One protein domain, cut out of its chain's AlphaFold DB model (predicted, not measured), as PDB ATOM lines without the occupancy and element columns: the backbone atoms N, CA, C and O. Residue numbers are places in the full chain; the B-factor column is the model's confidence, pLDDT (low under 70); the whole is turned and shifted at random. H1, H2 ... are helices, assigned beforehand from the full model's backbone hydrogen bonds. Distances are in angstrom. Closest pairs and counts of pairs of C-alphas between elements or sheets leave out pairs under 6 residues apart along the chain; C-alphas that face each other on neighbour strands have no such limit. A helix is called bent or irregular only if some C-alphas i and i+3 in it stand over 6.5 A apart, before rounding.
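This is residues 115 to 267 of the 268 residues of an uncharacterized protein of Mollicutes bacterium (UniProt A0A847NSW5). The domain is a five-helix bundle in which H1, H3 and H7 run the same way side by side, with H3 in the middle, while H2 runs the opposite way alongside H1 and H3, and H6 does so alongside H3 and H7. H8 and H9 pack on H6 at steep angles, and the short H4 and H5 lie on the way from H3 to H6, where they pack on H2. The bundle of H1, H2, H3, H6 and H7 is up and down, each helix running against the one before it in the chain. The printed part has 153 residues with nine named helices, H1 to H9 in chain order, and no named strand; the class is all helix. It is compact, with a radius of gyration of the C-alphas of 15.4 A and spans of 43 by 36 by 25 A.

H3, residues 168 to 188, is 30.7 A long and begins at C-alpha 168, (26.467, -37.203, -9.180). H1, residues 115 to 135, is 31.7 A long and begins at C-alpha 115, (30.309, -26.825, -6.397); it is irregular, with C-alphas 131 and 134 7.2 A apart. H2 is residues 138 to 153, 22.4 A; H6, residues 203 to 219, 24.1 A; H7, residues 223 to 239, 24.4 A. H4, residues 192 to 195, is only just irregular, with C-alphas 192 and 195 6.8 A apart. H5 is residues 198 to 201, and H8 is residues 244 to 249. H9, residues 255 to 266, is 15.8 A long and ends at C-alpha 266, (11.247, -53.723, -8.639).

H3 touches H1 the same way at a shallow tilt of 2 degrees; their closest C-alphas, of Ile 130 and Leu 181, are 5.4 A apart. H2 and H3 form a helical hairpin, closest at the C-alphas of Ala 141 and Ile 185, 6.6 A. H1 and H2, also a hairpin, only just touch, with 3 pairs of C-alphas within 8 A. H3 touches H6 opposite ways at 24 degrees, a shallow tilt, closest at the C-alphas of Ile 175 and Leu 207, 6.2 A. H6 and H7 form a hairpin, closest at the C-alphas of Cys 219 and Cys 226, 4.5 A. H6 touches H9 with residues 212 to 219 alone, at a steep tilt of 69 degrees, only just short of perpendicular; the closest C-alphas, of Leu 212 and Trp 261, are 6.8 A apart. H8 only just touches H6, and H4 and H5 each only just touch H2, with 3 pairs of C-alphas within 8 A in each case. H1 and H7 are apart. Every O i to N i+4 pair is within hydrogen-bond range in H2, H3, H6, H7, H8 and H9, and 15 of 17 are in H1; H4 and H5 are too short for such a pair.

The two C-alphas farthest apart, of Asp 137 and Asn 221, are 43.6 A apart. The printed part has no cut. The link from H2 to H3, residues 154 to 167, is long, and in it residues 157 to 158 pair antiparallel with residues 161 to 162; the other links are tight. The mean pLDDT of the printed part is 83.0, with 13 residues under 70, among them 115 to 118 and 221 to 225.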
ATOM      1  N   GLU A 115      30.792 -25.712  -5.575       44.75
ATOM      2  CA  GLU A 115      30.309 -26.825  -6.397       44.75
ATOM      3  C   GLU A 115      28.776 -26.853  -6.482       44.75
ATOM      4  O   GLU A 115      28.221 -26.986  -7.568       44.75
ATOM      5  N   GLU A 116      28.082 -26.647  -5.363       43.03
ATOM      6  CA  GLU A 116      26.621 -26.583  -5.303       43.03
ATOM      7  C   GLU A 116      26.088 -25.366  -6.075       43.03
ATOM      8  O   GLU A 116      25.152 -25.507  -6.858       43.03
ATOM      9  N   VAL A 117      26.771 -24.217  -5.990       45.72
ATOM     10  CA  VAL A 117      26.469 -23.021  -6.799       45.72
ATOM     11  C   VAL A 117      26.670 -23.292  -8.297       45.72
ATOM     12  O   VAL A 117      25.825 -22.922  -9.110       45.72
ATOM     13  N   SER A 118      27.756 -23.971  -8.687       62.78
ATOM     14  CA  SER A 118      28.018 -24.329 -10.090       62.78
ATOM     15  C   SER A 118      26.995 -25.332 -10.631       62.78
ATOM     16  O   SER A 118      26.517 -25.185 -11.757       62.78
ATOM     17  N   ASN A 119      26.636 -26.340  -9.834       76.19
ATOM     18  CA  ASN A 119      25.627 -27.334 -10.183       76.19
ATOM     19  C   ASN A 119      24.256 -26.674 -10.378       76.19
ATOM     20  O   ASN A 119      23.590 -26.908 -11.388       76.19
ATOM     21  N   GLU A 120      23.853 -25.819  -9.436       74.75
ATOM     22  CA  GLU A 120      22.563 -25.136  -9.457       74.75
ATOM     23  C   GLU A 120      22.441 -24.179 -10.651       74.75
ATOM     24  O   GLU A 120      21.400 -24.152 -11.308       74.75
ATOM     25  N   ILE A 121      23.510 -23.459 -11.010       74.50
ATOM     26  CA  ILE A 121      23.537 -22.594 -12.201       74.50
ATOM     27  C   ILE A 121      23.242 -23.396 -13.476       74.50
ATOM     28  O   ILE A 121      22.397 -22.989 -14.274       74.50
ATOM     29  N   ILE A 122      23.886 -24.553 -13.659       86.81
ATOM     30  CA  ILE A 122      23.664 -25.403 -14.838       86.81
ATOM     31  C   ILE A 122      22.241 -25.968 -14.857       86.81
ATOM     32  O   ILE A 122      21.570 -25.942 -15.892       86.81
ATOM     33  N   ILE A 123      21.749 -26.446 -13.712       85.19
ATOM     34  CA  ILE A 123      20.381 -26.963 -13.585       85.19
ATOM     35  C   ILE A 123      19.353 -25.866 -13.902       85.19
ATOM     36  O   ILE A 123      18.347 -26.131 -14.574       85.19
ATOM     37  N   ASN A 124      19.608 -24.633 -13.464       79.56
ATOM     38  CA  ASN A 124      18.757 -23.480 -13.730       79.56
ATOM     39  C   ASN A 124      18.779 -23.066 -15.203       79.56
ATOM     40  O   ASN A 124      17.712 -22.787 -15.749       79.56
ATOM     41  N   GLU A 125      19.935 -23.101 -15.873       86.19
ATOM     42  CA  GLU A 125      20.033 -22.815 -17.312       86.19
ATOM     43  C   GLU A 125      19.160 -23.783 -18.128       86.19
ATOM     44  O   GLU A 125      18.294 -23.367 -18.904       86.19
ATOM     45  N   ILE A 126      19.292 -25.086 -17.863       90.25
ATOM     46  CA  ILE A 126      18.500 -26.133 -18.526       90.25
ATOM     47  C   ILE A 126      17.009 -25.995 -18.183       90.25
ATOM     48  O   ILE A 126      16.140 -26.145 -19.046       90.25
ATOM     49  N   THR A 127      16.680 -25.667 -16.932       87.25
ATOM     50  CA  THR A 127      15.294 -25.383 -16.528       87.25
ATOM     51  C   THR A 127      14.738 -24.164 -17.274       87.25
ATOM     52  O   THR A 127      13.566 -24.156 -17.663       87.25
ATOM     53  N   GLY A 128      15.580 -23.169 -17.554       84.25
ATOM     54  CA  GLY A 128      15.256 -22.009 -18.374       84.25
ATOM     55  C   GLY A 128      14.838 -22.383 -19.795       84.25
ATOM     56  O   GLY A 128      13.896 -21.787 -20.321       84.25
ATOM     57  N   TYR A 129      15.455 -23.401 -20.406       89.88
ATOM     58  CA  TYR A 129      15.039 -23.892 -21.727       89.88
ATOM     59  C   TYR A 129      13.599 -24.404 -21.698       89.88
ATOM     60  O   TYR A 129      12.808 -24.055 -22.574       89.88
ATOM     61  N   ILE A 130      13.228 -25.149 -20.649       89.62
ATOM     62  CA  ILE A 130      11.863 -25.661 -20.459       89.62
ATOM     63  C   ILE A 130      10.859 -24.511 -20.329       89.62
ATOM     64  O   ILE A 130       9.791 -24.541 -20.944       89.62
ATOM     65  N   GLY A 131      11.210 -23.476 -19.560       87.44
ATOM     66  CA  GLY A 131      10.371 -22.290 -19.377       87.44
ATOM     67  C   GLY A 131      10.080 -21.547 -20.685       87.44
ATOM     68  O   GLY A 131       8.971 -21.054 -20.869       87.44
ATOM     69  N   LYS A 132      11.043 -21.535 -21.614       91.62
ATOM     70  CA  LYS A 132      10.953 -20.840 -22.908       91.62
ATOM     71  C   LYS A 132      10.178 -21.617 -23.979       91.62
ATOM     72  O   LYS A 132       9.799 -21.022 -24.982       91.62
ATOM     73  N   ILE A 133       9.884 -22.912 -23.788       92.00
ATOM     74  CA  ILE A 133       9.254 -23.765 -24.824       92.00
ATOM     75  C   ILE A 133       7.975 -23.146 -25.390       92.00
ATOM     76  O   ILE A 133       7.698 -23.292 -26.579       92.00
ATOM     77  N   LYS A 134       7.179 -22.458 -24.565       90.00
ATOM     78  CA  LYS A 134       5.908 -21.859 -24.999       90.00
ATOM     79  C   LYS A 134       6.093 -20.778 -26.063       90.00
ATOM     80  O   LYS A 134       5.255 -20.698 -26.960       90.00
ATOM     81  N   ASP A 135       7.224 -20.083 -26.054       93.25
ATOM     82  CA  ASP A 135       7.445 -18.858 -26.831       93.25
ATOM     83  C   ASP A 135       8.432 -19.031 -27.996       93.25
ATOM     84  O   ASP A 135       8.660 -18.094 -28.752       93.25
ATOM     85  N   ILE A 136       9.000 -20.229 -28.166       91.62
ATOM     86  CA  ILE A 136       9.972 -20.542 -29.229       91.62
ATOM     87  C   ILE A 136       9.345 -21.258 -30.433       91.62
ATOM     88  O   ILE A 136       8.269 -21.858 -30.325       91.62
ATOM     89  N   ASP A 137      10.032 -21.246 -31.572       95.00
ATOM     90  CA  ASP A 137       9.693 -22.063 -32.740       95.00
ATOM     91  C   ASP A 137      10.307 -23.483 -32.685       95.00
ATOM     92  O   ASP A 137      10.957 -23.882 -31.712       95.00
ATOM     93  N   LEU A 138      10.032 -24.285 -33.721       92.31
ATOM     94  CA  LEU A 138      10.499 -25.668 -33.830       92.31
ATOM     95  C   LEU A 138      12.027 -25.766 -33.940       92.31
ATOM     96  O   LEU A 138      12.615 -26.692 -33.383       92.31
ATOM     97  N   ASP A 139      12.667 -24.844 -34.652       92.06
ATOM     98  CA  ASP A 139      14.108 -24.898 -34.892       92.06
ATOM     99  C   ASP A 139      14.870 -24.537 -33.617       92.06
ATOM    100  O   ASP A 139      15.790 -25.251 -33.222       92.06
ATOM    101  N   GLN A 140      14.401 -23.528 -32.882       93.25
ATOM    102  CA  GLN A 140      14.902 -23.203 -31.547       93.25
ATOM    103  C   GLN A 140      14.725 -24.371 -30.565       93.25
ATOM    104  O   GLN A 140      15.638 -24.689 -29.800       93.25
ATOM    105  N   ALA A 141      13.575 -25.054 -30.597       92.56
ATOM    106  CA  ALA A 141      13.343 -26.229 -29.760       92.56
ATOM    107  C   ALA A 141      14.309 -27.380 -30.100       92.56
ATOM    108  O   ALA A 141      14.849 -28.029 -29.201       92.56
ATOM    109  N   LYS A 142      14.569 -27.609 -31.396       90.75
ATOM    110  CA  LYS A 142      15.569 -28.576 -31.869       90.75
ATOM    111  C   LYS A 142      16.976 -28.210 -31.376       90.75
ATOM    112  O   LYS A 142      17.685 -29.103 -30.920       90.75
ATOM    113  N   THR A 143      17.353 -26.930 -31.386       91.44
ATOM    114  CA  THR A 143      18.642 -26.461 -30.847       91.44
ATOM    115  C   THR A 143      18.803 -26.796 -29.367       91.44
ATOM    116  O   THR A 143      19.821 -27.372 -29.002       91.44
ATOM    117  N   TYR A 144      17.795 -26.545 -28.524       92.69
ATOM    118  CA  TYR A 144      17.881 -26.885 -27.093       92.69
ATOM    119  C   TYR A 144      18.098 -28.379 -26.846       92.69
ATOM    120  O   TYR A 144      18.842 -28.766 -25.947       92.69
ATOM    121  N   VAL A 145      17.469 -29.226 -27.661       91.38
ATOM    122  CA  VAL A 145      17.664 -30.677 -27.599       91.38
ATOM    123  C   VAL A 145      19.086 -31.061 -27.991       91.38
ATOM    124  O   VAL A 145      19.713 -31.835 -27.272       91.38
ATOM    125  N   ILE A 146      19.591 -30.519 -29.099       88.88
ATOM    126  CA  ILE A 146      20.957 -30.774 -29.568       88.88
ATOM    127  C   ILE A 146      21.968 -30.321 -28.514       88.88
ATOM    128  O   ILE A 146      22.824 -31.106 -28.126       88.88
ATOM    129  N   ASP A 147      21.818 -29.110 -27.976       90.75
ATOM    130  CA  ASP A 147      22.732 -28.548 -26.980       90.75
ATOM    131  C   ASP A 147      22.826 -29.406 -25.719       90.75
ATOM    132  O   ASP A 147      23.925 -29.647 -25.225       90.75
ATOM    133  N   ILE A 148      21.698 -29.904 -25.207       92.69
ATOM    134  CA  ILE A 148      21.692 -30.752 -24.010       92.69
ATOM    135  C   ILE A 148      22.235 -32.150 -24.301       92.69
ATOM    136  O   ILE A 148      22.955 -32.707 -23.473       92.69
ATOM    137  N   VAL A 149      21.912 -32.732 -25.458       88.69
ATOM    138  CA  VAL A 149      22.470 -34.033 -25.856       88.69
ATOM    139  C   VAL A 149      23.986 -33.925 -26.011       88.69
ATOM    140  O   VAL A 149      24.707 -34.756 -25.462       88.69
ATOM    141  N   ASP A 150      24.470 -32.877 -26.673       88.56
ATOM    142  CA  ASP A 150      25.897 -32.625 -26.837       88.56
ATOM    143  C   ASP A 150      26.594 -32.360 -25.502       88.56
ATOM    144  O   ASP A 150      27.710 -32.827 -25.277       88.56
ATOM    145  N   TYR A 151      25.938 -31.633 -24.600       92.06
ATOM    146  CA  TYR A 151      26.447 -31.370 -23.259       92.06
ATOM    147  C   TYR A 151      26.657 -32.662 -22.460       92.06
ATOM    148  O   TYR A 151      27.704 -32.854 -21.844       92.06
ATOM    149  N   ILE A 152      25.670 -33.564 -22.490       89.69
ATOM    150  CA  ILE A 152      25.692 -34.808 -21.708       89.69
ATOM    151  C   ILE A 152      26.641 -35.843 -22.326       89.69
ATOM    152  O   ILE A 152      27.371 -36.506 -21.590       89.69
ATOM    153  N   PHE A 153      26.623 -36.003 -23.653       86.06
ATOM    154  CA  PHE A 153      27.263 -37.143 -24.323       86.06
ATOM    155  C   PHE A 153      28.478 -36.783 -25.185       86.06
ATOM    156  O   PHE A 153      29.294 -37.662 -25.442       86.06
ATOM    157  N   ASN A 154      28.622 -35.525 -25.608       81.62
ATOM    158  CA  ASN A 154      29.650 -35.098 -26.566       81.62
ATOM    159  C   ASN A 154      30.627 -34.065 -25.972       81.62
ATOM    160  O   ASN A 154      31.264 -33.317 -26.710       81.62
ATOM    161  N   GLU A 155      30.728 -34.006 -24.640       80.81
ATOM    162  CA  GLU A 155      31.614 -33.105 -23.880       80.81
ATOM    163  C   GLU A 155      31.483 -31.607 -24.197       80.81
ATOM    164  O   GLU A 155      32.375 -30.816 -23.863       80.81
ATOM    165  N   LYS A 156      30.377 -31.188 -24.819       83.31
ATOM    166  CA  LYS A 156      30.106 -29.768 -25.029       83.31
ATOM    167  C   LYS A 156      29.956 -29.087 -23.674       83.31
ATOM    168  O   LYS A 156      29.509 -29.690 -22.700       83.31
ATOM    169  N   GLU A 157      30.331 -27.819 -23.607       81.56
ATOM    170  CA  GLU A 157      30.200 -27.024 -22.393       81.56
ATOM    171  C   GLU A 157      28.908 -26.207 -22.412       81.56
ATOM    172  O   GLU A 157      28.516 -25.650 -23.438       81.56
ATOM    173  N   ILE A 158      28.280 -26.092 -21.244       77.56
ATOM    174  CA  ILE A 158      27.253 -25.090 -20.956       77.56
ATOM    175  C   ILE A 158      27.841 -24.195 -19.874       77.56
ATOM    176  O   ILE A 158      28.328 -24.695 -18.862       77.56
ATOM    177  N   LEU A 159      27.848 -22.879 -20.109       74.38
ATOM    178  CA  LEU A 159      28.418 -21.890 -19.183       74.38
ATOM    179  C   LEU A 159      29.842 -22.265 -18.712       74.38
ATOM    180  O   LEU A 159      30.156 -22.198 -17.525       74.38
ATOM    181  N   SER A 160      30.689 -22.715 -19.649       70.06
ATOM    182  CA  SER A 160      32.079 -23.148 -19.402       70.06
ATOM    183  C   SER A 160      32.244 -24.300 -18.403       70.06
ATOM    184  O   SER A 160      33.329 -24.534 -17.874       70.06
ATOM    185  N   THR A 161      31.169 -25.036 -18.134       74.06
ATOM    186  CA  THR A 161      31.182 -26.235 -17.298       74.06
ATOM    187  C   THR A 161      30.948 -27.436 -18.197       74.06
ATOM    188  O   THR A 161      30.091 -27.373 -19.074       74.06
ATOM    189  N   LYS A 162      31.679 -28.537 -17.989       81.38
ATOM    190  CA  LYS A 162      31.416 -29.830 -18.642       81.38
ATOM    191  C   LYS A 162      30.504 -30.690 -17.775       81.38
ATOM    192  O   LYS A 162      30.625 -30.667 -16.552       81.38
ATOM    193  N   PHE A 163      29.666 -31.522 -18.391       83.44
ATOM    194  CA  PHE A 163      28.785 -32.442 -17.663       83.44
ATOM    195  C   PHE A 163      29.541 -33.381 -16.708       83.44
ATOM    196  O   PHE A 163      29.081 -33.652 -15.601       83.44
ATOM    197  N   ILE A 164      30.731 -33.849 -17.100       81.69
ATOM    198  CA  ILE A 164      31.560 -34.730 -16.262       81.69
ATOM    199  C   ILE A 164      31.997 -34.074 -14.942       81.69
ATOM    200  O   ILE A 164      32.176 -34.794 -13.961       81.69
ATOM    201  N   ASN A 165      32.064 -32.740 -14.889       79.31
ATOM    202  CA  ASN A 165      32.487 -31.980 -13.711       79.31
ATOM    203  C   ASN A 165      31.354 -31.739 -12.700       79.31
ATOM    204  O   ASN A 165      31.613 -31.207 -11.628       79.31
ATOM    205  N   LEU A 166      30.109 -32.091 -13.033       73.31
ATOM    206  CA  LEU A 166      28.978 -31.967 -12.113       73.31
ATOM    207  C   LEU A 166      29.015 -33.048 -11.025       73.31
ATOM    208  O   LEU A 166      29.480 -34.170 -11.278       73.31
ATOM    209  N   SER A 167      28.423 -32.762  -9.859       78.00
ATOM    210  CA  SER A 167      28.183 -33.802  -8.849       78.00
ATOM    211  C   SER A 167      27.270 -34.900  -9.401       78.00
ATOM    212  O   SER A 167      26.543 -34.723 -10.384       78.00
ATOM    213  N   ASN A 168      27.290 -36.068  -8.772       76.00
ATOM    214  CA  ASN A 168      26.467 -37.203  -9.180       76.00
ATOM    215  C   ASN A 168      24.961 -36.896  -9.121       76.00
ATOM    216  O   ASN A 168      24.215 -37.235 -10.042       76.00
ATOM    217  N   GLU A 169      24.530 -36.178  -8.092       76.06
ATOM    218  CA  GLU A 169      23.159 -35.708  -7.904       76.06
ATOM    219  C   GLU A 169      22.789 -34.695  -8.992       76.06
ATOM    220  O   GLU A 169      21.729 -34.802  -9.614       76.06
ATOM    221  N   ALA A 170      23.683 -33.745  -9.278       80.56
ATOM    222  CA  ALA A 170      23.478 -32.751 -10.321       80.56
ATOM    223  C   ALA A 170      23.384 -33.393 -11.713       80.56
ATOM    224  O   ALA A 170      22.499 -33.043 -12.495       80.56
ATOM    225  N   LYS A 171      24.213 -34.403 -12.004       84.81
ATOM    226  CA  LYS A 171      24.134 -35.205 -13.237       84.81
ATOM    227  C   LYS A 171      22.759 -35.856 -13.395       84.81
ATOM    228  O   LYS A 171      22.157 -35.742 -14.463       84.81
ATOM    229  N   LEU A 172      22.228 -36.487 -12.342       84.62
ATOM    230  CA  LEU A 172      20.878 -37.069 -12.365       84.62
ATOM    231  C   LEU A 172      19.800 -36.003 -12.606       84.62
ATOM    232  O   LEU A 172      18.875 -36.227 -13.392       84.62
ATOM    233  N   GLN A 173      19.924 -34.833 -11.972       88.19
ATOM    234  CA  GLN A 173      18.989 -33.727 -12.180       88.19
ATOM    235  C   GLN A 173      19.032 -33.192 -13.615       88.19
ATOM    236  O   GLN A 173      17.974 -32.986 -14.209       88.19
ATOM    237  N   VAL A 174      20.216 -33.037 -14.208       92.00
ATOM    238  CA  VAL A 174      20.373 -32.645 -15.617       92.00
ATOM    239  C   VAL A 174      19.707 -33.659 -16.551       92.00
ATOM    240  O   VAL A 174      18.924 -33.263 -17.414       92.00
ATOM    241  N   ILE A 175      19.933 -34.963 -16.355       91.12
ATOM    242  CA  ILE A 175      19.306 -36.016 -17.177       91.12
ATOM    243  C   ILE A 175      17.777 -35.976 -17.040       91.12
ATOM    244  O   ILE A 175      17.050 -36.043 -18.034       91.12
ATOM    245  N   LYS A 176      17.269 -35.807 -15.811       91.38
ATOM    246  CA  LYS A 176      15.836 -35.630 -15.550       91.38
ATOM    247  C   LYS A 176      15.278 -34.423 -16.304       91.38
ATOM    248  O   LYS A 176      14.246 -34.542 -16.960       91.38
ATOM    249  N   LYS A 177      15.952 -33.274 -16.237       92.94
ATOM    250  CA  LYS A 177      15.536 -32.050 -16.935       92.94
ATOM    251  C   LYS A 177      15.574 -32.207 -18.454       92.94
ATOM    252  O   LYS A 177      14.656 -31.742 -19.120       92.94
ATOM    253  N   ALA A 178      16.555 -32.926 -18.995       93.75
ATOM    254  CA  ALA A 178      16.619 -33.258 -20.417       93.75
ATOM    255  C   ALA A 178      15.401 -34.081 -20.877       93.75
ATOM    256  O   ALA A 178      14.818 -33.806 -21.925       93.75
ATOM    257  N   LEU A 179      14.974 -35.058 -20.068       93.06
ATOM    258  CA  LEU A 179      13.773 -35.856 -20.330       93.06
ATOM    259  C   LEU A 179      12.476 -35.035 -20.205       93.06
ATOM    260  O   LEU A 179      11.543 -35.234 -20.982       93.06
ATOM    261  N   GLU A 180      12.411 -34.098 -19.254       92.69
ATOM    262  CA  GLU A 180      11.285 -33.161 -19.118       92.69
ATOM    263  C   GLU A 180      11.192 -32.192 -20.306       92.69
ATOM    264  O   GLU A 180      10.093 -31.926 -20.793       92.69
ATOM    265  N   LEU A 181      12.333 -31.690 -20.786       93.69
ATOM    266  CA  LEU A 181      12.417 -30.855 -21.983       93.69
ATOM    267  C   LEU A 181      11.925 -31.614 -23.220       93.69
ATOM    268  O   LEU A 181      11.096 -31.085 -23.955       93.69
ATOM    269  N   ASP A 182      12.395 -32.849 -23.422       92.81
ATOM    270  CA  ASP A 182      11.964 -33.712 -24.527       92.81
ATOM    271  C   ASP A 182      10.434 -33.869 -24.568       92.81
ATOM    272  O   ASP A 182       9.786 -33.616 -25.588       92.81
ATOM    273  N   ASP A 183       9.836 -34.235 -23.434       92.19
ATOM    274  CA  ASP A 183       8.387 -34.393 -23.312       92.19
ATOM    275  C   ASP A 183       7.634 -33.083 -23.578       92.19
ATOM    276  O   ASP A 183       6.632 -33.067 -24.297       92.19
ATOM    277  N   ALA A 184       8.130 -31.966 -23.046       93.25
ATOM    278  CA  ALA A 184       7.504 -30.666 -23.229       93.25
ATOM    279  C   ALA A 184       7.588 -30.166 -24.684       93.25
ATOM    280  O   ALA A 184       6.603 -29.627 -25.198       93.25
ATOM    281  N   ILE A 185       8.705 -30.402 -25.381       94.00
ATOM    282  CA  ILE A 185       8.830 -30.110 -26.815       94.00
ATOM    283  C   ILE A 185       7.888 -31.009 -27.607       94.00
ATOM    284  O   ILE A 185       7.135 -30.499 -28.427       94.00
ATOM    285  N   ASN A 186       7.856 -32.317 -27.339       92.50
ATOM    286  CA  ASN A 186       6.982 -33.242 -28.062       92.50
ATOM    287  C   ASN A 186       5.487 -32.931 -27.868       92.50
ATOM    288  O   ASN A 186       4.688 -33.160 -28.773       92.50
ATOM    289  N   LYS A 187       5.091 -32.377 -26.715       93.31
ATOM    290  CA  LYS A 187       3.720 -31.890 -26.480       93.31
ATOM    291  C   LYS A 187       3.361 -30.681 -27.347       93.31
ATOM    292  O   LYS A 187       2.226 -30.594 -27.805       93.31
ATOM    293  N   LYS A 188       4.299 -29.751 -27.557       95.19
ATOM    294  CA  LYS A 188       4.084 -28.553 -28.388       95.19
ATOM    295  C   LYS A 188       4.236 -28.847 -29.881       95.19
ATOM    296  O   LYS A 188       3.438 -28.381 -30.690       95.19
ATOM    297  N   PHE A 189       5.252 -29.626 -30.226       94.31
ATOM    298  CA  PHE A 189       5.636 -30.010 -31.576       94.31
ATOM    299  C   PHE A 189       5.660 -31.544 -31.675       94.31
ATOM    300  O   PHE A 189       6.714 -32.171 -31.523       94.31
ATOM    301  N   PRO A 190       4.502 -32.183 -31.905       93.00
ATOM    302  CA  PRO A 190       4.435 -33.631 -32.044       93.00
ATOM    303  C   PRO A 190       5.374 -34.127 -33.143       93.00
ATOM    304  O   PRO A 190       5.417 -33.563 -34.234       93.00
ATOM    305  N   ASN A 191       6.105 -35.206 -32.861       89.00
ATOM    306  CA  ASN A 191       7.047 -35.831 -33.795       89.00
ATOM    307  C   ASN A 191       8.232 -34.944 -34.223       89.00
ATOM    308  O   ASN A 191       8.878 -35.267 -35.214       89.00
ATOM    309  N   TYR A 192       8.586 -33.892 -33.469       91.56
ATOM    310  CA  TYR A 192       9.671 -32.955 -33.825       91.56
ATOM    311  C   TYR A 192      11.022 -33.612 -34.173       91.56
ATOM    312  O   TYR A 192      11.852 -33.030 -34.873       91.56
ATOM    313  N   LYS A 193      11.255 -34.830 -33.672       88.56
ATOM    314  CA  LYS A 193      12.476 -35.607 -33.895       88.56
ATOM    315  C   LYS A 193      12.570 -36.228 -35.290       88.56
ATOM    316  O   LYS A 193      13.655 -36.681 -35.645       88.56
ATOM    317  N   SER A 194      11.493 -36.277 -36.081       86.44
ATOM    318  CA  SER A 194      11.493 -36.898 -37.420       86.44
ATOM    319  C   SER A 194      12.599 -36.359 -38.325       86.44
ATOM    320  O   SER A 194      13.168 -37.111 -39.117       86.44
ATOM    321  N   ASP A 195      12.949 -35.087 -38.141       80.88
ATOM    322  CA  ASP A 195      13.902 -34.365 -38.984       80.88
ATOM    323  C   ASP A 195      15.277 -34.213 -38.323       80.88
ATOM    324  O   ASP A 195      16.191 -33.651 -38.918       80.88
ATOM    325  N   LEU A 196      15.444 -34.698 -37.089       85.69
ATOM    326  CA  LEU A 196      16.740 -34.696 -36.414       85.69
ATOM    327  C   LEU A 196      17.614 -35.848 -36.908       85.69
ATOM    328  O   LEU A 196      17.106 -36.841 -37.429       85.69
ATOM    329  N   ALA A 197      18.924 -35.748 -36.706       80.81
ATOM    330  CA  ALA A 197      19.825 -36.870 -36.929       80.81
ATOM    331  C   ALA A 197      19.542 -38.019 -35.931       80.81
ATOM    332  O   ALA A 197      18.934 -37.822 -34.869       80.81
ATOM    333  N   THR A 198      19.914 -39.245 -36.305       79.44
ATOM    334  CA  THR A 198      19.556 -40.484 -35.587       79.44
ATOM    335  C   THR A 198      19.967 -40.453 -34.114       79.44
ATOM    336  O   THR A 198      19.225 -40.926 -33.254       79.44
ATOM    337  N   GLU A 199      21.115 -39.856 -33.817       76.12
ATOM    338  CA  GLU A 199      21.683 -39.707 -32.482       76.12
ATOM    339  C   GLU A 199      20.796 -38.895 -31.527       76.12
ATOM    340  O   GLU A 199      20.753 -39.214 -30.339       76.12
ATOM    341  N   TYR A 200      20.032 -37.928 -32.043       81.69
ATOM    342  CA  TYR A 200      19.074 -37.138 -31.264       81.69
ATOM    343  C   TYR A 200      17.687 -37.791 -31.240       81.69
ATOM    344  O   TYR A 200      16.950 -37.663 -30.263       81.69
ATOM    345  N   ARG A 201      17.318 -38.563 -32.277       80.56
ATOM    346  CA  ARG A 201      16.057 -39.333 -32.286       80.56
ATOM    347  C   ARG A 201      16.003 -40.349 -31.150       80.56
ATOM    348  O   ARG A 201      14.954 -40.517 -30.527       80.56
ATOM    349  N   SER A 202      17.130 -40.998 -30.864       81.25
ATOM    350  CA  SER A 202      17.258 -41.990 -29.794       81.25
ATOM    351  C   SER A 202      17.559 -41.389 -28.415       81.25
ATOM    352  O   SER A 202      17.696 -42.149 -27.456       81.25
ATOM    353  N   MET A 203      17.581 -40.052 -28.271       86.50
ATOM    354  CA  MET A 203      17.963 -39.376 -27.019       86.50
ATOM    355  C   MET A 203      17.186 -39.883 -25.802       86.50
ATOM    356  O   MET A 203      17.765 -40.069 -24.742       86.50
ATOM    357  N   LYS A 204      15.880 -40.154 -25.948       87.88
ATOM    358  CA  LYS A 204      15.030 -40.582 -24.830       87.88
ATOM    359  C   LYS A 204      15.490 -41.932 -24.288       87.88
ATOM    360  O   LYS A 204      15.530 -42.117 -23.080       87.88
ATOM    361  N   GLY A 205      15.860 -42.850 -25.183       86.75
ATOM    362  CA  GLY A 205      16.434 -44.139 -24.807       86.75
ATOM    363  C   GLY A 205      17.770 -43.944 -24.101       86.75
ATOM    364  O   GLY A 205      17.912 -44.366 -22.961       86.75
ATOM    365  N   LYS A 206      18.690 -43.199 -24.724       86.62
ATOM    366  CA  LYS A 206      20.024 -42.923 -24.170       86.62
ATOM    367  C   LYS A 206      19.978 -42.270 -22.787       86.62
ATOM    368  O   LYS A 206      20.681 -42.705 -21.887       86.62
ATOM    369  N   LEU A 207      19.128 -41.263 -22.591       89.94
ATOM    370  CA  LEU A 207      18.969 -40.568 -21.311       89.94
ATOM    371  C   LEU A 207      18.394 -41.485 -20.226       89.94
ATOM    372  O   LEU A 207      18.859 -41.445 -19.090       89.94
ATOM    373  N   VAL A 208      17.403 -42.321 -20.562       89.12
ATOM    374  CA  VAL A 208      16.836 -43.291 -19.612       89.12
ATOM    375  C   VAL A 208      17.874 -44.341 -19.226       89.12
ATOM    376  O   VAL A 208      18.080 -44.560 -18.037       89.12
ATOM    377  N   THR A 209      18.560 -44.935 -20.204       85.94
ATOM    378  CA  THR A 209      19.672 -45.871 -19.987       85.94
ATOM    379  C   THR A 209      20.726 -45.252 -19.074       85.94
ATOM    380  O   THR A 209      21.045 -45.806 -18.028       85.94
ATOM    381  N   PHE A 210      21.178 -44.041 -19.395       86.75
ATOM    382  CA  PHE A 210      22.227 -43.368 -18.643       86.75
ATOM    383  C   PHE A 210      21.820 -43.040 -17.198       86.75
ATOM    384  O   PHE A 210      22.626 -43.169 -16.277       86.75
ATOM    385  N   TYR A 211      20.554 -42.677 -16.960       88.75
ATOM    386  CA  TYR A 211      20.034 -42.504 -15.600       88.75
ATOM    387  C   TYR A 211      20.075 -43.822 -14.807       88.75
ATOM    388  O   TYR A 211      20.484 -43.844 -13.640       88.75
ATOM    389  N   LEU A 212      19.637 -44.923 -15.430       86.94
ATOM    390  CA  LEU A 212      19.582 -46.248 -14.810       86.94
ATOM    391  C   LEU A 212      20.984 -46.776 -14.476       86.94
ATOM    392  O   LEU A 212      21.198 -47.268 -13.366       86.94
ATOM    393  N   GLU A 213      21.947 -46.603 -15.383       84.69
ATOM    394  CA  GLU A 213      23.364 -46.912 -15.161       84.69
ATOM    395  C   GLU A 213      23.932 -46.124 -13.979       84.69
ATOM    396  O   GLU A 213      24.465 -46.715 -13.040       84.69
ATOM    397  N   LYS A 214      23.762 -44.793 -13.973       80.81
ATOM    398  CA  LYS A 214      24.263 -43.936 -12.889       80.81
ATOM    399  C   LYS A 214      23.676 -44.324 -11.539       80.81
ATOM    400  O   LYS A 214      24.421 -44.475 -10.577       80.81
ATOM    401  N   THR A 215      22.368 -44.559 -11.483       79.81
ATOM    402  CA  THR A 215      21.711 -45.000 -10.245       79.81
ATOM    403  C   THR A 215      22.234 -46.354  -9.780       79.81
ATOM    404  O   THR A 215      22.477 -46.541  -8.594       79.81
ATOM    405  N   SER A 216      22.473 -47.283 -10.708       80.44
ATOM    406  CA  SER A 216      23.034 -48.594 -10.375       80.44
ATOM    407  C   SER A 216      24.420 -48.487  -9.754       80.44
ATOM    408  O   SER A 216      24.696 -49.174  -8.778       80.44
ATOM    409  N   ASN A 217      25.260 -47.590 -10.271       77.25
ATOM    410  CA  ASN A 217      26.584 -47.341  -9.706       77.25
ATOM    411  C   ASN A 217      26.496 -46.733  -8.297       77.25
ATOM    412  O   ASN A 217      27.344 -47.015  -7.456       77.25
ATOM    413  N   PHE A 218      25.472 -45.928  -7.996       69.81
ATOM    414  CA  PHE A 218      25.249 -45.438  -6.628       69.81
ATOM    415  C   PHE A 218      24.789 -46.556  -5.694       69.81
ATOM    416  O   PHE A 218      25.281 -46.656  -4.573       69.81
ATOM    417  N   CYS A 219      23.912 -47.435  -6.180       69.81
ATOM    418  CA  CYS A 219      23.413 -48.587  -5.433       69.81
ATOM    419  C   CYS A 219      24.474 -49.629  -5.079       69.81
ATOM    420  O   CYS A 219      24.293 -50.358  -4.114       69.81
ATOM    421  N   GLU A 220      25.591 -49.678  -5.798       71.31
ATOM    422  CA  GLU A 220      26.722 -50.536  -5.425       71.31
ATOM    423  C   GLU A 220      27.553 -49.979  -4.261       71.31
ATOM    424  O   GLU A 220      28.288 -50.731  -3.629       71.31
ATOM    425  N   ASN A 221      27.445 -48.677  -3.972       64.38
ATOM    426  CA  ASN A 221      28.385 -47.969  -3.102       64.38
ATOM    427  C   ASN A 221      27.731 -47.291  -1.880       64.38
ATOM    428  O   ASN A 221      28.424 -47.040  -0.895       64.38
ATOM    429  N   ASN A 222      26.431 -46.957  -1.920       66.25
ATOM    430  CA  ASN A 222      25.737 -46.256  -0.829       66.25
ATOM    431  C   ASN A 222      24.203 -46.452  -0.855       66.25
ATOM    432  O   ASN A 222      23.513 -45.933  -1.737       66.25
ATOM    433  N   ASP A 223      23.654 -47.117   0.169       69.19
ATOM    434  CA  ASP A 223      22.222 -47.450   0.273       69.19
ATOM    435  C   ASP A 223      21.287 -46.228   0.348       69.19
ATOM    436  O   ASP A 223      20.168 -46.266  -0.167       69.19
ATOM    437  N   ALA A 224      21.711 -45.129   0.978       68.25
ATOM    438  CA  ALA A 224      20.873 -43.935   1.110       68.25
ATOM    439  C   ALA A 224      20.742 -43.204  -0.237       68.25
ATOM    440  O   ALA A 224      19.631 -42.941  -0.696       68.25
ATOM    441  N   ILE A 225      21.872 -42.979  -0.916       67.31
ATOM    442  CA  ILE A 225      21.919 -42.335  -2.240       67.31
ATOM    443  C   ILE A 225      21.189 -43.196  -3.283       67.31
ATOM    444  O   ILE A 225      20.476 -42.675  -4.144       67.31
ATOM    445  N   CYS A 226      21.305 -44.523  -3.174       76.75
ATOM    446  CA  CYS A 226      20.553 -45.470  -3.992       76.75
ATOM    447  C   CYS A 226      19.039 -45.263  -3.888       76.75
ATOM    448  O   CYS A 226      18.347 -45.174  -4.905       76.75
ATOM    449  N   ASN A 227      18.518 -45.175  -2.661       79.00
ATOM    450  CA  ASN A 227      17.084 -45.035  -2.424       79.00
ATOM    451  C   ASN A 227      16.540 -43.719  -2.988       79.00
ATOM    452  O   ASN A 227      15.501 -43.730  -3.653       79.00
ATOM    453  N   ASP A 228      17.259 -42.612  -2.805       77.06
ATOM    454  CA  ASP A 228      16.840 -41.305  -3.318       77.06
ATOM    455  C   ASP A 228      16.839 -41.268  -4.853       77.06
ATOM    456  O   ASP A 228      15.841 -40.883  -5.477       77.06
ATOM    457  N   ALA A 229      17.914 -41.749  -5.487       76.19
ATOM    458  CA  ALA A 229      18.012 -41.835  -6.943       76.19
ATOM    459  C   ALA A 229      16.927 -42.753  -7.539       76.19
ATOM    460  O   ALA A 229      16.313 -42.411  -8.562       76.19
ATOM    461  N   LYS A 230      16.630 -43.871  -6.859       84.38
ATOM    462  CA  LYS A 230      15.563 -44.812  -7.219       84.38
ATOM    463  C   LYS A 230      14.185 -44.155  -7.175       84.38
ATOM    464  O   LYS A 230      13.443 -44.234  -8.155       84.38
ATOM    465  N   GLN A 231      13.836 -43.492  -6.073       83.56
ATOM    466  CA  GLN A 231      12.535 -42.823  -5.930       83.56
ATOM    467  C   GLN A 231      12.365 -41.681  -6.939       83.56
ATOM    468  O   GLN A 231      11.292 -41.516  -7.533       83.56
ATOM    469  N   ALA A 232      13.437 -40.931  -7.204       80.56
ATOM    470  CA  ALA A 232      13.439 -39.884  -8.219       80.56
ATOM    471  C   ALA A 232      13.157 -40.440  -9.626       80.56
ATOM    472  O   ALA A 232      12.366 -39.846 -10.368       80.56
ATOM    473  N   PHE A 233      13.728 -41.597  -9.980       84.81
ATOM    474  CA  PHE A 233      13.430 -42.255 -11.251       84.81
ATOM    475  C   PHE A 233      11.995 -42.771 -11.321       84.81
ATOM    476  O   PHE A 233      11.349 -42.581 -12.344       84.81
ATOM    477  N   LEU A 234      11.475 -43.405 -10.265       85.38
ATOM    478  CA  LEU A 234      10.093 -43.905 -10.251       85.38
ATOM    479  C   LEU A 234       9.093 -42.761 -10.469       85.38
ATOM    480  O   LEU A 234       8.204 -42.861 -11.311       85.38
ATOM    481  N   THR A 235       9.326 -41.621  -9.819       86.31
ATOM    482  CA  THR A 235       8.537 -40.402 -10.043       86.31
ATOM    483  C   THR A 235       8.627 -39.923 -11.497       86.31
ATOM    484  O   THR A 235       7.628 -39.538 -12.105       86.31
ATOM    485  N   LEU A 236       9.830 -39.937 -12.080       85.19
ATOM    486  CA  LEU A 236      10.055 -39.535 -13.469       85.19
ATOM    487  C   LEU A 236       9.390 -40.491 -14.465       85.19
ATOM    488  O   LEU A 236       8.793 -40.054 -15.449       85.19
ATOM    489  N   LYS A 237       9.481 -41.790 -14.190       85.62
ATOM    490  CA  LYS A 237       8.887 -42.877 -14.958       85.62
ATOM    491  C   LYS A 237       7.381 -42.689 -15.070       85.62
ATOM    492  O   LYS A 237       6.863 -42.741 -16.184       85.62
ATOM    493  N   ASP A 238       6.712 -42.413 -13.956       85.69
ATOM    494  CA  ASP A 238       5.270 -42.172 -13.938       85.69
ATOM    495  C   ASP A 238       4.919 -40.866 -14.657       85.69
ATOM    496  O   ASP A 238       4.053 -40.847 -15.530       85.69
ATOM    497  N   LYS A 239       5.655 -39.779 -14.381       87.12
ATOM    498  CA  LYS A 239       5.430 -38.467 -15.012       87.12
ATOM    499  C   LYS A 239       5.543 -38.504 -16.540       87.12
ATOM    500  O   LYS A 239       4.807 -37.797 -17.226       87.12
ATOM    501  N   LEU A 240       6.483 -39.286 -17.068       86.06
ATOM    502  CA  LEU A 240       6.805 -39.347 -18.497       86.06
ATOM    503  C   LEU A 240       6.252 -40.599 -19.194       86.06
ATOM    504  O   LEU A 240       6.621 -40.870 -20.344       86.06
ATOM    505  N   ASN A 241       5.393 -41.365 -18.510       84.81
ATOM    506  CA  ASN A 241       4.829 -42.631 -18.986       84.81
ATOM    507  C   ASN A 241       5.899 -43.592 -19.543       84.81
ATOM    508  O   ASN A 241       5.722 -44.218 -20.592       84.81
ATOM    509  N   LEU A 242       7.042 -43.703 -18.861       84.44
ATOM    510  CA  LEU A 242       8.114 -44.620 -19.249       84.44
ATOM    511  C   LEU A 242       7.729 -46.043 -18.837       84.44
ATOM    512  O   LEU A 242       7.623 -46.364 -17.654       84.44
ATOM    513  N   SER A 243       7.528 -46.939 -19.799       84.19
ATOM    514  CA  SER A 243       7.248 -48.349 -19.510       84.19
ATOM    515  C   SER A 243       8.542 -49.163 -19.404       84.19
ATOM    516  O   SER A 243       9.560 -48.821 -19.999       84.19
ATOM    517  N   TRP A 244       8.508 -50.282 -18.673       80.62
ATOM    518  CA  TRP A 244       9.622 -51.242 -18.721       80.62
ATOM    519  C   TRP A 244       9.775 -51.850 -20.116       80.62
ATOM    520  O   TRP A 244      10.895 -52.073 -20.548       80.62
ATOM    521  N   ALA A 245       8.669 -51.997 -20.856       83.50
ATOM    522  CA  ALA A 245       8.687 -52.396 -22.260       83.50
ATOM    523  C   ALA A 245       9.521 -51.437 -23.133       83.50
ATOM    524  O   ALA A 245      10.256 -51.885 -24.009       83.50
ATOM    525  N   PHE A 246       9.449 -50.125 -22.870       84.56
ATOM    526  CA  PHE A 246      10.307 -49.143 -23.532       84.56
ATOM    527  C   PHE A 246      11.781 -49.393 -23.207       84.56
ATOM    528  O   PHE A 246      12.575 -49.512 -24.134       84.56
ATOM    529  N   VAL A 247      12.137 -49.549 -21.928       79.81
ATOM    530  CA  VAL A 247      13.526 -49.815 -21.509       79.81
ATOM    531  C   VAL A 247      14.067 -51.084 -22.170       79.81
ATOM    532  O   VAL A 247      15.136 -51.056 -22.767       79.81
ATOM    533  N   THR A 248      13.289 -52.169 -22.175       80.00
ATOM    534  CA  THR A 248      13.672 -53.434 -22.826       80.00
ATOM    535  C   THR A 248      13.755 -53.347 -24.351       80.00
ATOM    536  O   THR A 248      14.341 -54.219 -24.980       80.00
ATOM    537  N   SER A 249      13.149 -52.327 -24.969       82.31
ATOM    538  CA  SER A 249      13.214 -52.115 -26.421       82.31
ATOM    539  C   SER A 249      14.475 -51.370 -26.874       82.31
ATOM    540  O   SER A 249      14.751 -51.305 -28.076       82.31
ATOM    541  N   ILE A 250      15.244 -50.800 -25.938       81.12
ATOM    542  CA  ILE A 250      16.484 -50.084 -26.240       81.12
ATOM    543  C   ILE A 250      17.548 -51.119 -26.622       81.12
ATOM    544  O   ILE A 250      18.017 -51.884 -25.787       81.12
ATOM    545  N   LYS A 251      17.934 -51.135 -27.903       68.38
ATOM    546  CA  LYS A 251      18.846 -52.142 -28.485       68.38
ATOM    547  C   LYS A 251      20.239 -52.193 -27.850       68.38
ATOM    548  O   LYS A 251      20.927 -53.192 -28.010       68.38
ATOM    549  N   GLU A 252      20.657 -51.110 -27.208       71.81
ATOM    550  CA  GLU A 252      22.004 -50.940 -26.655       71.81
ATOM    551  C   GLU A 252      22.142 -51.500 -25.227       71.81
ATOM    552  O   GLU A 252      23.244 -51.499 -24.700       71.81
ATOM    553  N   VAL A 253      21.061 -52.008 -24.615       76.38
ATOM    554  CA  VAL A 253      21.080 -52.536 -23.238       76.38
ATOM    555  C   VAL A 253      21.189 -54.063 -23.237       76.38
ATOM    556  O   VAL A 253      20.394 -54.757 -23.874       76.38
ATOM    557  N   SER A 254      22.150 -54.606 -22.489       79.50
ATOM    558  CA  SER A 254      22.335 -56.051 -22.329       79.50
ATOM    559  C   SER A 254      21.291 -56.691 -21.399       79.50
ATOM    560  O   SER A 254      20.713 -56.048 -20.522       79.50
ATOM    561  N   ALA A 255      21.072 -58.003 -21.544       81.19
ATOM    562  CA  ALA A 255      20.159 -58.753 -20.674       81.19
ATOM    563  C   ALA A 255      20.567 -58.688 -19.188       81.19
ATOM    564  O   ALA A 255      19.701 -58.605 -18.319       81.19
ATOM    565  N   ASN A 256      21.873 -58.669 -18.907       83.12
ATOM    566  CA  ASN A 256      22.399 -58.579 -17.546       83.12
ATOM    567  C   ASN A 256      22.129 -57.200 -16.923       83.12
ATOM    568  O   ASN A 256      21.739 -57.121 -15.760       83.12
ATOM    569  N   GLU A 257      22.283 -56.114 -17.686       82.75
ATOM    570  CA  GLU A 257      21.948 -54.758 -17.220       82.75
ATOM    571  C   GLU A 257      20.449 -54.612 -16.955       82.75
ATOM    572  O   GLU A 257      20.054 -54.091 -15.912       82.75
ATOM    573  N   LEU A 258      19.608 -55.146 -17.850       82.50
ATOM    574  CA  LEU A 258      18.157 -55.168 -17.654       82.50
ATOM    575  C   LEU A 258      17.771 -55.912 -16.376       82.50
ATOM    576  O   LEU A 258      16.920 -55.421 -15.634       82.50
ATOM    577  N   GLN A 259      18.387 -57.067 -16.112       83.31
ATOM    578  CA  GLN A 259      18.145 -57.828 -14.891       83.31
ATOM    579  C   GLN A 259      18.544 -57.020 -13.651       83.31
ATOM    580  O   GLN A 259      17.714 -56.837 -12.763       83.31
ATOM    581  N   LYS A 260      19.758 -56.457 -13.629       84.38
ATOM    582  CA  LYS A 260      20.253 -55.631 -12.517       84.38
ATOM    583  C   LYS A 260      19.320 -54.455 -12.220       84.38
ATOM    584  O   LYS A 260      18.980 -54.190 -11.070       84.38
ATOM    585  N   TRP A 261      18.867 -53.744 -13.252       87.00
ATOM    586  CA  TRP A 261      17.919 -52.644 -13.065       87.00
ATOM    587  C   TRP A 261      16.563 -53.147 -12.588       87.00
ATOM    588  O   TRP A 261      15.942 -52.529 -11.728       87.00
ATOM    589  N   TYR A 262      16.091 -54.277 -13.101       83.19
ATOM    590  CA  TYR A 262      14.842 -54.851 -12.629       83.19
ATOM    591  C   TYR A 262      14.906 -55.177 -11.129       83.19
ATOM    592  O   TYR A 262      14.011 -54.770 -10.393       83.19
ATOM    593  N   GLU A 263      15.989 -55.797 -10.658       83.62
ATOM    594  CA  GLU A 263      16.227 -56.107  -9.239       83.62
ATOM    595  C   GLU A 263      16.256 -54.826  -8.383       83.62
ATOM    596  O   GLU A 263      15.485 -54.691  -7.427       83.62
ATOM    597  N   ILE A 264      17.053 -53.822  -8.782       81.88
ATOM    598  CA  ILE A 264      17.172 -52.541  -8.062       81.88
ATOM    599  C   ILE A 264      15.818 -51.837  -7.954       81.88
ATOM    600  O   ILE A 264      15.451 -51.350  -6.883       81.88
ATOM    601  N   TYR A 265      15.054 -51.760  -9.044       78.12
ATOM    602  CA  TYR A 265      13.864 -50.912  -9.108       78.12
ATOM    603  C   TYR A 265      12.562 -51.621  -8.723       78.12
ATOM    604  O   TYR A 265      11.665 -50.956  -8.204       78.12
ATOM    605  N   GLN A 266      12.450 -52.933  -8.940       75.31
ATOM    606  CA  GLN A 266      11.247 -53.723  -8.639       75.31
ATOM    607  C   GLN A 266      11.385 -54.599  -7.388       75.31
ATOM    608  O   GLN A 266      10.371 -55.106  -6.912       75.31
ATOM    609  N   GLY A 267      12.594 -54.751  -6.830       58.75
ATOM    610  CA  GLY A 267      12.816 -55.478  -5.577       58.75
ATOM    611  C   GLY A 267      12.470 -56.967  -5.647       58.75
ATOM    612  O   GLY A 267      11.995 -57.520  -4.657       58.75
TER     613      GLY A 267